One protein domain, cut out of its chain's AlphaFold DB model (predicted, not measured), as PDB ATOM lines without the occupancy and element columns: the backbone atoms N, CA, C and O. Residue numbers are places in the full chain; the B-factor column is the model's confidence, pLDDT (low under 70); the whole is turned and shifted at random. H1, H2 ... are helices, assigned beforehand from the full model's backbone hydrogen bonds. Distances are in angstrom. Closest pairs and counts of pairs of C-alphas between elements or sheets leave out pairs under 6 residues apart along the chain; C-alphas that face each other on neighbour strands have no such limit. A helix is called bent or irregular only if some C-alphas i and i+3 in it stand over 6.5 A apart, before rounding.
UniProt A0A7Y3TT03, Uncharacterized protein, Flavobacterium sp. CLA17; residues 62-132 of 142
ATOM      1  N   LYS A  62      44.375 -14.139 -31.256       82.31
ATOM      2  CA  LYS A  62      45.208 -12.926 -31.234       82.31
ATOM      3  C   LYS A  62      44.532 -11.762 -30.497       82.31
ATOM      4  O   LYS A  62      45.195 -11.026 -29.777       82.31
ATOM      5  N   GLY A  63      43.218 -11.596 -30.675       83.81
ATOM      6  CA  GLY A  63      42.456 -10.571 -29.961       83.81
ATOM      7  C   GLY A  63      42.433 -10.815 -28.451       83.81
ATOM      8  O   GLY A  63      42.629  -9.884 -27.677       83.81
ATOM      9  N   TRP A  64      42.253 -12.071 -28.034       91.88
ATOM     10  CA  TRP A  64      42.270 -12.445 -26.620       91.88
ATOM     11  C   TRP A  64      43.648 -12.288 -25.974       91.88
ATOM     12  O   TRP A  64      43.754 -11.841 -24.833       91.88
ATOM     13  N   GLU A  65      44.707 -12.636 -26.701       84.12
ATOM     14  CA  GLU A  65      46.084 -12.504 -26.229       84.12
ATOM     15  C   GLU A  65      46.458 -11.035 -26.007       84.12
ATOM     16  O   GLU A  65      46.925 -10.683 -24.927       84.12
ATOM     17  N   GLY A  66      46.152 -10.160 -26.972       82.50
ATOM     18  CA  GLY A  66      46.360  -8.719 -26.813       82.50
ATOM     19  C   GLY A  66      45.569  -8.138 -25.638       82.50
ATOM     20  O   GLY A  66      46.093  -7.327 -24.880       82.50
ATOM     21  N   PHE A  67      44.331  -8.593 -25.433       84.94
ATOM     22  CA  PHE A  67      43.533  -8.184 -24.277       84.94
ATOM     23  C   PHE A  67      44.137  -8.652 -22.945       84.94
ATOM     24  O   PHE A  67      44.158  -7.896 -21.977       84.94
ATOM     25  N   SER A  68      44.674  -9.873 -22.910       86.38
ATOM     26  CA  SER A  68      45.301 -10.435 -21.707       86.38
ATOM     27  C   SER A  68      46.561  -9.668 -21.312       86.38
ATOM     28  O   SER A  68      46.740  -9.350 -20.143       86.38
ATOM     29  N   GLN A  69      47.374  -9.266 -22.292       83.12
ATOM     30  CA  GLN A  69      48.553  -8.431 -22.046       83.12
ATOM     31  C   GLN A  69      48.189  -7.078 -21.415       83.12
ATOM     32  O   GLN A  69      48.909  -6.596 -20.545       83.12
ATOM     33  N   ILE A  70      47.066  -6.470 -21.821       81.56
ATOM     34  CA  ILE A  70      46.573  -5.224 -21.211       81.56
ATOM     35  C   ILE A  70      46.193  -5.460 -19.753       81.56
ATOM     36  O   ILE A  70      46.583  -4.675 -18.892       81.56
ATOM     37  N   ALA A  71      45.440  -6.525 -19.475       84.94
ATOM     38  CA  ALA A  71      45.008  -6.854 -18.123       84.94
ATOM     39  C   ALA A  71      46.210  -7.086 -17.189       84.94
ATOM     40  O   ALA A  71      46.252  -6.513 -16.099       84.94
ATOM     41  N   ASP A  72      47.221  -7.822 -17.655       81.81
ATOM     42  CA  ASP A  72      48.463  -8.059 -16.914       81.81
ATOM     43  C   ASP A  72      49.216  -6.751 -16.629       81.81
ATOM     44  O   ASP A  72      49.651  -6.517 -15.500       81.81
ATOM     45  N   LEU A  73      49.318  -5.864 -17.626       76.19
ATOM     46  CA  LEU A  73      50.008  -4.576 -17.507       76.19
ATOM     47  C   LEU A  73      49.372  -3.663 -16.447       76.19
ATOM     48  O   LEU A  73      50.081  -2.946 -15.745       76.19
ATOM     49  N   ILE A  74      48.047  -3.711 -16.297       79.38
ATOM     50  CA  ILE A  74      47.316  -2.943 -15.278       79.38
ATOM     51  C   ILE A  74      47.116  -3.719 -13.963       79.38
ATOM     52  O   ILE A  74      46.413  -3.241 -13.071       79.38
ATOM     53  N   GLY A  75      47.685  -4.924 -13.838       82.19
ATOM     54  CA  GLY A  75      47.587  -5.762 -12.642       82.19
ATOM     55  C   GLY A  75      46.179  -6.297 -12.351       82.19
ATOM     56  O   GLY A  75      45.821  -6.487 -11.187       82.19
ATOM     57  N   ARG A  76      45.356  -6.521 -13.381       85.00
ATOM     58  CA  ARG A  76      43.976  -7.025 -13.257       85.00
ATOM     59  C   ARG A  76      43.791  -8.331 -14.022       85.00
ATOM     60  O   ARG A  76      44.539  -8.653 -14.932       85.00
ATOM     61  N   SER A  77      42.745  -9.086 -13.682       89.94
ATOM     62  CA  SER A  77      42.305 -10.184 -14.549       89.94
ATOM     63  C   SER A  77      41.471  -9.656 -15.719       89.94
ATOM     64  O   SER A  77      40.851  -8.597 -15.617       89.94
ATOM     65  N   ASN A  78      41.371 -10.432 -16.802       89.69
ATOM     66  CA  ASN A  78      40.524 -10.095 -17.955       89.69
ATOM     67  C   ASN A  78      39.072  -9.802 -17.553       89.69
ATOM     68  O   ASN A  78      38.457  -8.878 -18.075       89.69
ATOM     69  N   SER A  79      38.514 -10.580 -16.623       88.88
ATOM     70  CA  SER A  79      37.144 -10.376 -16.151       88.88
ATOM     71  C   SER A  79      37.004  -9.081 -15.356       88.88
ATOM     72  O   SER A  79      36.067  -8.332 -15.608       88.88
ATOM     73  N   ASP A  80      37.958  -8.794 -14.467       87.19
ATOM     74  CA  ASP A  80      37.947  -7.576 -13.646       87.19
ATOM     75  C   ASP A  80      38.144  -6.322 -14.517       87.19
ATOM     76  O   ASP A  80      37.573  -5.271 -14.237       87.19
ATOM     77  N   LEU A  81      38.920  -6.436 -15.601       88.50
ATOM     78  CA  LEU A  81      39.098  -5.383 -16.600       88.50
ATOM     79  C   LEU A  81      37.796  -5.089 -17.360       88.50
ATOM     80  O   LEU A  81      37.418  -3.928 -17.498       88.50
ATOM     81  N   ILE A  82      37.091  -6.128 -17.824       89.81
ATOM     82  CA  ILE A  82      35.797  -5.976 -18.511       89.81
ATOM     83  C   ILE A  82      34.758  -5.343 -17.575       89.81
ATOM     84  O   ILE A  82      34.039  -4.436 -17.992       89.81
ATOM     85  N   GLU A  83      34.686  -5.802 -16.321       89.06
ATOM     86  CA  GLU A  83      33.752  -5.272 -15.317       89.06
ATOM     87  C   GLU A  83      34.043  -3.794 -15.012       89.06
ATOM     88  O   GLU A  83      33.144  -2.961 -15.127       89.06
ATOM     89  N   ALA A  84      35.299  -3.449 -14.706       85.88
ATOM     90  CA  ALA A  84      35.690  -2.081 -14.359       85.88
ATOM     91  C   ALA A  84      35.486  -1.097 -15.521       85.88
ATOM     92  O   ALA A  84      34.993   0.013 -15.312       85.88
ATOM     93  N   GLN A  85      35.800  -1.515 -16.754       85.62
ATOM     94  CA  GLN A  85      35.550  -0.705 -17.946       85.62
ATOM     95  C   GLN A  85      34.046  -0.494 -18.174       85.62
ATOM     96  O   GLN A  85      33.614   0.618 -18.464       85.62
ATOM     97  N   GLY A  86      33.232  -1.546 -18.029       86.62
ATOM     98  CA  GLY A  86      31.778  -1.461 -18.200       86.62
ATOM     99  C   GLY A  86      31.087  -0.567 -17.165       86.62
ATOM    100  O   GLY A  86      30.028  -0.014 -17.455       86.62
ATOM    101  N   ARG A  87      31.692  -0.398 -15.984       84.75
ATOM    102  CA  ARG A  87      31.210   0.481 -14.904       84.75
ATOM    103  C   ARG A  87      31.748   1.913 -14.976       84.75
ATOM    104  O   ARG A  87      31.286   2.759 -14.219       84.75
ATOM    105  N   GLY A  88      32.711   2.191 -15.856       82.25
ATOM    106  CA  GLY A  88      33.397   3.488 -15.910       82.25
ATOM    107  C   GLY A  88      34.357   3.734 -14.738       82.25
ATOM    108  O   GLY A  88      34.792   4.862 -14.532       82.25
ATOM    109  N   GLU A  89      34.702   2.695 -13.973       81.88
ATOM    110  CA  GLU A  89      35.702   2.753 -12.891       81.88
ATOM    111  C   GLU A  89      37.136   2.713 -13.429       81.88
ATOM    112  O   GLU A  89      38.097   3.015 -12.720       81.88
ATOM    113  N   LEU A  90      37.277   2.306 -14.688       79.38
ATOM    114  CA  LEU A  90      38.521   2.309 -15.421       79.38
ATOM    115  C   LEU A  90      38.302   3.040 -16.742       79.38
ATOM    116  O   LEU A  90      37.445   2.654 -17.535       79.38
ATOM    117  N   ASP A  91      39.114   4.062 -16.980       80.06
ATOM    118  CA  ASP A  91      39.335   4.584 -18.320       80.06
ATOM    119  C   ASP A  91      40.611   3.940 -18.865       80.06
ATOM    120  O   ASP A  91      41.734   4.320 -18.511       80.06
ATOM    121  N   LEU A  92      40.430   2.908 -19.693       70.62
ATOM    122  CA  LEU A  92      41.516   2.188 -20.352       70.62
ATOM    123  C   LEU A  92      42.483   3.119 -21.095       70.62
ATOM    124  O   LEU A  92      43.687   2.862 -21.069       70.62
ATOM    125  N   MET A  93      41.994   4.190 -21.731       66.69
ATOM    126  CA  MET A  93      42.870   5.086 -22.487       66.69
ATOM    127  C   MET A  93      43.734   5.925 -21.562       66.69
ATOM    128  O   MET A  93      44.957   5.912 -21.697       66.69
ATOM    129  N   MET A  94      43.121   6.547 -20.558       66.44
ATOM    130  CA  MET A  94      43.851   7.345 -19.575       66.44
ATOM    131  C   MET A  94      44.849   6.493 -18.773       66.44
ATOM    132  O   MET A  94      45.964   6.928 -18.490       66.44
ATOM    133  N   THR A  95      44.488   5.247 -18.450       67.12
ATOM    134  CA  THR A  95      45.362   4.315 -17.716       67.12
ATOM    135  C   THR A  95      46.589   3.934 -18.543       67.12
ATOM    136  O   THR A  95      47.703   3.892 -18.024       67.12
ATOM    137  N   ILE A  96      46.410   3.687 -19.841       65.00
ATOM    138  CA  ILE A  96      47.520   3.366 -20.744       65.00
ATOM    139  C   ILE A  96      48.412   4.587 -20.958       65.00
ATOM    140  O   ILE A  96      49.630   4.448 -20.910       65.00
ATOM    141  N   GLU A  97      47.843   5.782 -21.117       64.19
ATOM    142  CA  GLU A  97      48.616   7.028 -21.200       64.19
ATOM    143  C   GLU A  97      49.466   7.267 -19.942       64.19
ATOM    144  O   GLU A  97      50.652   7.595 -20.044       64.19
ATOM    145  N   GLN A  98      48.898   7.030 -18.755       62.38
ATOM    146  CA  GLN A  98      49.602   7.157 -17.475       62.38
ATOM    147  C   GLN A  98      50.697   6.097 -17.288       62.38
ATOM    148  O   GLN A  98      51.777   6.428 -16.801       62.38
ATOM    149  N   LEU A  99      50.453   4.848 -17.699       61.44
ATOM    150  CA  LEU A  99      51.433   3.758 -17.601       61.44
ATOM    151  C   LEU A  99      52.569   3.883 -18.615       61.44
ATOM    152  O   LEU A  99      53.701   3.501 -18.321       61.44
ATOM    153  N   CYS A 100      52.291   4.429 -19.799       60.44
ATOM    154  CA  CYS A 100      53.338   4.727 -20.767       60.44
ATOM    155  C   CYS A 100      54.199   5.894 -20.281       60.44
ATOM    156  O   CYS A 100      55.408   5.883 -20.474       60.44
ATOM    157  N   GLY A 101      53.610   6.896 -19.626       54.44
ATOM    158  CA  GLY A 101      54.324   8.110 -19.258       54.44
ATOM    159  C   GLY A 101      54.808   8.887 -20.491       54.44
ATOM    160  O   GLY A 101      55.130   8.351 -21.556       54.44
ATOM    161  N   THR A 102      54.900  10.204 -20.358       55.59
ATOM    162  CA  THR A 102      55.381  11.082 -21.439       55.59
ATOM    163  C   THR A 102      56.785  10.708 -21.928       55.59
ATOM    164  O   THR A 102      57.102  10.907 -23.096       55.59
ATOM    165  N   GLU A 103      57.612  10.104 -21.074       55.03
ATOM    166  CA  GLU A 103      58.976   9.685 -21.404       55.03
ATOM    167  C   GLU A 103      59.046   8.454 -22.321       55.03
ATOM    168  O   GLU A 103      59.930   8.392 -23.178       55.03
ATOM    169  N   ILE A 104      58.119   7.492 -22.224       60.72
ATOM    170  CA  ILE A 104      58.105   6.373 -23.181       60.72
ATOM    171  C   ILE A 104      57.478   6.811 -24.508       60.72
ATOM    172  O   ILE A 104      57.961   6.412 -25.566       60.72
ATOM    173  N   LEU A 105      56.481   7.701 -24.478       58.88
ATOM    174  CA  LEU A 105      55.932   8.314 -25.694       58.88
ATOM    175  C   LEU A 105      56.997   9.102 -26.470       58.88
ATOM    176  O   LEU A 105      57.097   8.954 -27.686       58.88
ATOM    177  N   LYS A 106      57.864   9.845 -25.765       60.69
ATOM    178  CA  LYS A 106      59.049  10.490 -26.357       60.69
ATOM    179  C   LYS A 106      60.029   9.480 -26.957       60.69
ATOM    180  O   LYS A 106      60.504   9.695 -28.064       60.69
ATOM    181  N   LYS A 107      60.320   8.365 -26.271       64.38
ATOM    182  CA  LYS A 107      61.192   7.294 -26.809       64.38
ATOM    183  C   LYS A 107      60.616   6.611 -28.049       64.38
ATOM    184  O   LYS A 107      61.371   6.090 -28.862       64.38
ATOM    185  N   LEU A 108      59.294   6.589 -28.170       65.62
ATOM    186  CA  LEU A 108      58.583   6.070 -29.335       65.62
ATOM    187  C   LEU A 108      58.432   7.096 -30.463       65.62
ATOM    188  O   LEU A 108      57.936   6.727 -31.525       65.62
ATOM    189  N   ASP A 109      58.849   8.344 -30.230       71.50
ATOM    190  CA  ASP A 109      58.649   9.490 -31.121       71.50
ATOM    191  C   ASP A 109      57.178   9.649 -31.550       71.50
ATOM    192  O   ASP A 109      56.846   9.976 -32.690       71.50
ATOM    193  N   LEU A 110      56.263   9.342 -30.623       69.25
ATOM    194  CA  LEU A 110      54.825   9.415 -30.850       69.25
ATOM    195  C   LEU A 110      54.249  10.636 -30.143       69.25
ATOM    196  O   LEU A 110      54.363  10.794 -28.925       69.25
ATOM    197  N   THR A 111      53.554  11.474 -30.906       71.31
ATOM    198  CA  THR A 111      52.705  12.520 -30.330       71.31
ATOM    199  C   THR A 111      51.436  11.910 -29.712       71.31
ATOM    200  O   THR A 111      50.959  10.875 -30.190       71.31
ATOM    201  N   PRO A 112      50.818  12.564 -28.708       63.28
ATOM    202  CA  PRO A 112      49.538  12.116 -28.148       63.28
ATOM    203  C   PRO A 112      48.447  11.933 -29.217       63.28
ATOM    204  O   PRO A 112      47.698  10.962 -29.196       63.28
ATOM    205  N   ALA A 113      48.411  12.811 -30.225       67.75
ATOM    206  CA  ALA A 113      47.458  12.715 -31.329       67.75
ATOM    207  C   ALA A 113      47.672  11.468 -32.207       67.75
ATOM    208  O   ALA A 113      46.704  10.873 -32.676       67.75
ATOM    209  N   GLN A 114      48.924  11.054 -32.427       69.81
ATOM    210  CA  GLN A 114      49.232   9.827 -33.167       69.81
ATOM    211  C   GLN A 114      48.908   8.575 -32.351       69.81
ATOM    212  O   GLN A 114      48.444   7.591 -32.923       69.81
ATOM    213  N   LEU A 115      49.097   8.616 -31.028       65.81
ATOM    214  CA  LEU A 115      48.726   7.522 -30.127       65.81
ATOM    215  C   LEU A 115      47.237   7.173 -30.257       65.81
ATOM    216  O   LEU A 115      46.889   6.005 -30.398       65.81
ATOM    217  N   MET A 116      46.384   8.199 -30.314       62.94
ATOM    218  CA  MET A 116      44.928   8.063 -30.442       62.94
ATOM    219  C   MET A 116      44.466   7.471 -31.781       62.94
ATOM    220  O   MET A 116      43.336   6.999 -31.886       62.94
ATOM    221  N   GLN A 117      45.313   7.495 -32.813       73.06
ATOM    222  CA  GLN A 117      45.006   6.896 -34.117       73.06
ATOM    223  C   GLN A 117      45.577   5.486 -34.283       73.06
ATOM    224  O   GLN A 117      45.226   4.789 -35.239       73.06
ATOM    225  N   LEU A 118      46.455   5.049 -33.381       66.69
ATOM    226  CA  LEU A 118      47.073   3.735 -33.455       66.69
ATOM    227  C   LEU A 118      46.219   2.690 -32.728       66.69
ATOM    228  O   LEU A 118      45.692   2.945 -31.646       66.69
ATOM    229  N   PRO A 119      46.102   1.469 -33.278       70.06
ATOM    230  CA  PRO A 119      45.472   0.383 -32.549       70.06
ATOM    231  C   PRO A 119      46.305   0.063 -31.305       70.06
ATOM    232  O   PRO A 119      47.526  -0.061 -31.374       70.06
ATOM    233  N   ILE A 120      45.633  -0.134 -30.173       66.81
ATOM    234  CA  ILE A 120      46.259  -0.340 -28.857       66.81
ATOM    235  C   ILE A 120      47.319  -1.457 -28.853       66.81
ATOM    236  O   ILE A 120      48.359  -1.338 -28.218       66.81
ATOM    237  N   ILE A 121      47.102  -2.510 -29.651       57.62
ATOM    238  CA  ILE A 121      48.039  -3.629 -29.836       57.62
ATOM    239  C   ILE A 121      49.368  -3.169 -30.453       57.62
ATOM    240  O   ILE A 121      50.424  -3.662 -30.067       57.62
ATOM    241  N   GLU A 122      49.335  -2.234 -31.402       70.25
ATOM    242  CA  GLU A 122      50.538  -1.692 -32.044       70.25
ATOM    243  C   GLU A 122      51.345  -0.845 -31.058       70.25
ATOM    244  O   GLU A 122      52.570  -0.944 -31.010       70.25
ATOM    245  N   VAL A 123      50.660  -0.062 -30.221       68.69
ATOM    246  CA  VAL A 123      51.296   0.715 -29.152       68.69
ATOM    247  C   VAL A 123      52.018  -0.222 -28.178       68.69
ATOM    248  O   VAL A 123      53.213  -0.054 -27.936       68.69
ATOM    249  N   LEU A 124      51.345  -1.274 -27.703       64.50
ATOM    250  CA  LEU A 124      51.923  -2.273 -26.792       64.50
ATOM    251  C   LEU A 124      53.120  -3.015 -27.403       64.50
ATOM    252  O   LEU A 124      54.146  -3.181 -26.742       64.50
ATOM    253  N   HIS A 125      53.036  -3.399 -28.679       67.62
ATOM    254  CA  HIS A 125      54.148  -4.035 -29.393       67.62
ATOM    255  C   HIS A 125      55.389  -3.146 -29.481       67.62
ATOM    256  O   HIS A 125      56.517  -3.641 -29.456       67.62
ATOM    257  N   ARG A 126      55.204  -1.833 -29.626       71.25
ATOM    258  CA  ARG A 126      56.319  -0.884 -29.672       71.25
ATOM    259  C   ARG A 126      56.910  -0.655 -28.284       71.25
ATOM    260  O   ARG A 126      58.132  -0.641 -28.150       71.25
ATOM    261  N   LEU A 127      56.069  -0.576 -27.254       68.06
ATOM    262  CA  LEU A 127      56.500  -0.473 -25.854       68.06
ATOM    263  C   LEU A 127      57.358  -1.668 -25.428       68.06
ATOM    264  O   LEU A 127      58.417  -1.479 -24.828       68.06
ATOM    265  N   SER A 128      56.958  -2.890 -25.795       65.81
ATOM    266  CA  SER A 128      57.713  -4.096 -25.439       65.81
ATOM    267  C   SER A 128      59.118  -4.111 -26.053       65.81
ATOM    268  O   SER A 128      60.049  -4.616 -25.437       65.81
ATOM    269  N   ARG A 129      59.297  -3.534 -27.250       68.88
ATOM    270  CA  ARG A 129      60.611  -3.413 -27.908       68.88
ATOM    271  C   ARG A 129      61.502  -2.371 -27.238       68.88
ATOM    272  O   ARG A 129      62.701  -2.593 -27.126       68.88
ATOM    273  N   VAL A 130      60.925  -1.265 -26.767       67.31
ATOM    274  CA  VAL A 130      61.664  -0.217 -26.040       67.31
ATOM    275  C   VAL A 130      62.147  -0.704 -24.674       67.31
ATOM    276  O   VAL A 130      63.197  -0.270 -24.221       67.31
ATOM    277  N   GLN A 131      61.421  -1.608 -24.014       60.31
ATOM    278  CA  GLN A 131      61.866  -2.178 -22.735       60.31
ATOM    279  C   GLN A 131      62.895  -3.309 -22.875       60.31
ATOM    280  O   GLN A 131      63.523  -3.683 -21.891       60.31
ATOM    281  N   GLN A 132      63.085  -3.844 -24.084       58.91
ATOM    282  CA  GLN A 132      64.055  -4.904 -24.373       58.91
ATOM    283  C   GLN A 132      65.392  -4.381 -24.911       58.91
ATOM    284  O   GLN A 132      66.262  -5.196 -25.213       58.91
TER     285      GLN A 132
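What this domain is: This is residues 62 to 132 of the 142 residues of an uncharacterized protein of Flavobacterium sp. CLA17 (UniProt A0A7Y3TT03). Four helices make a loose ring with few contacts: the kinked H3 forms one long side, H2 stands at one end, and H1 and H5 make the opposite side. The short H4 sits by the later part of H3; H3 runs mostly along the longest axis, while H5 slants to H3 at 41 degrees. The printed part has 71 residues with five named helices, H1 to H5 in chain order, and no named strand; the class is all helix. The whole is compact, with a radius of gyration of the C-alphas of 12.3 A and spans of 33 by 23 by 19 A.

Where its parts are: H3, residues 92 to 107, is 21.3 A long and begins at C-alpha 92, (41.516, 2.188, -20.352). It is irregular, C-alphas 99 and 102 being 9.2 A apart, with a kink of 74 degrees near residue 101. H5, residues 120 to 131, is 16.9 A long and ends at C-alpha 131, (61.866, -2.178, -22.735). H1, residues 62 to 73, is 16.8 A long, H2, residues 78 to 87, 14.4 A, and H4, residues 112 to 115, 5.1 A.

How they stand to each other: H3 and H5 only just touch, with 3 pairs of C-alphas within 8 A, the closest Ile 104 and Leu 127 at 7.5 A, at a steep tilt of 41 degrees, the same way. H1 touches H2 with residues 67 to 71 alone, the closest C-alphas being Ala 71 and Asn 78 at 5.5 A, about perpendicular at 80 degrees. H1 and H5 are close but not clearly touching, C-alphas 66 and 121 being closest at 6.2 A. H2 and H5 are apart. Every O i to N i+4 pair is within hydrogen-bond range in H1 and H2, 9 of 12 in H3 and 7 of 8 in H5; H4 is too short for such a pair.

The domain as a whole: The two C-alphas farthest apart, those of Arg 87 and Gln 132, are 34.6 A apart. The printed part has no cut, and its four links are tight. Mean pLDDT of the printed part is 73.3, with 34 residues under 70, among them 93 to 108.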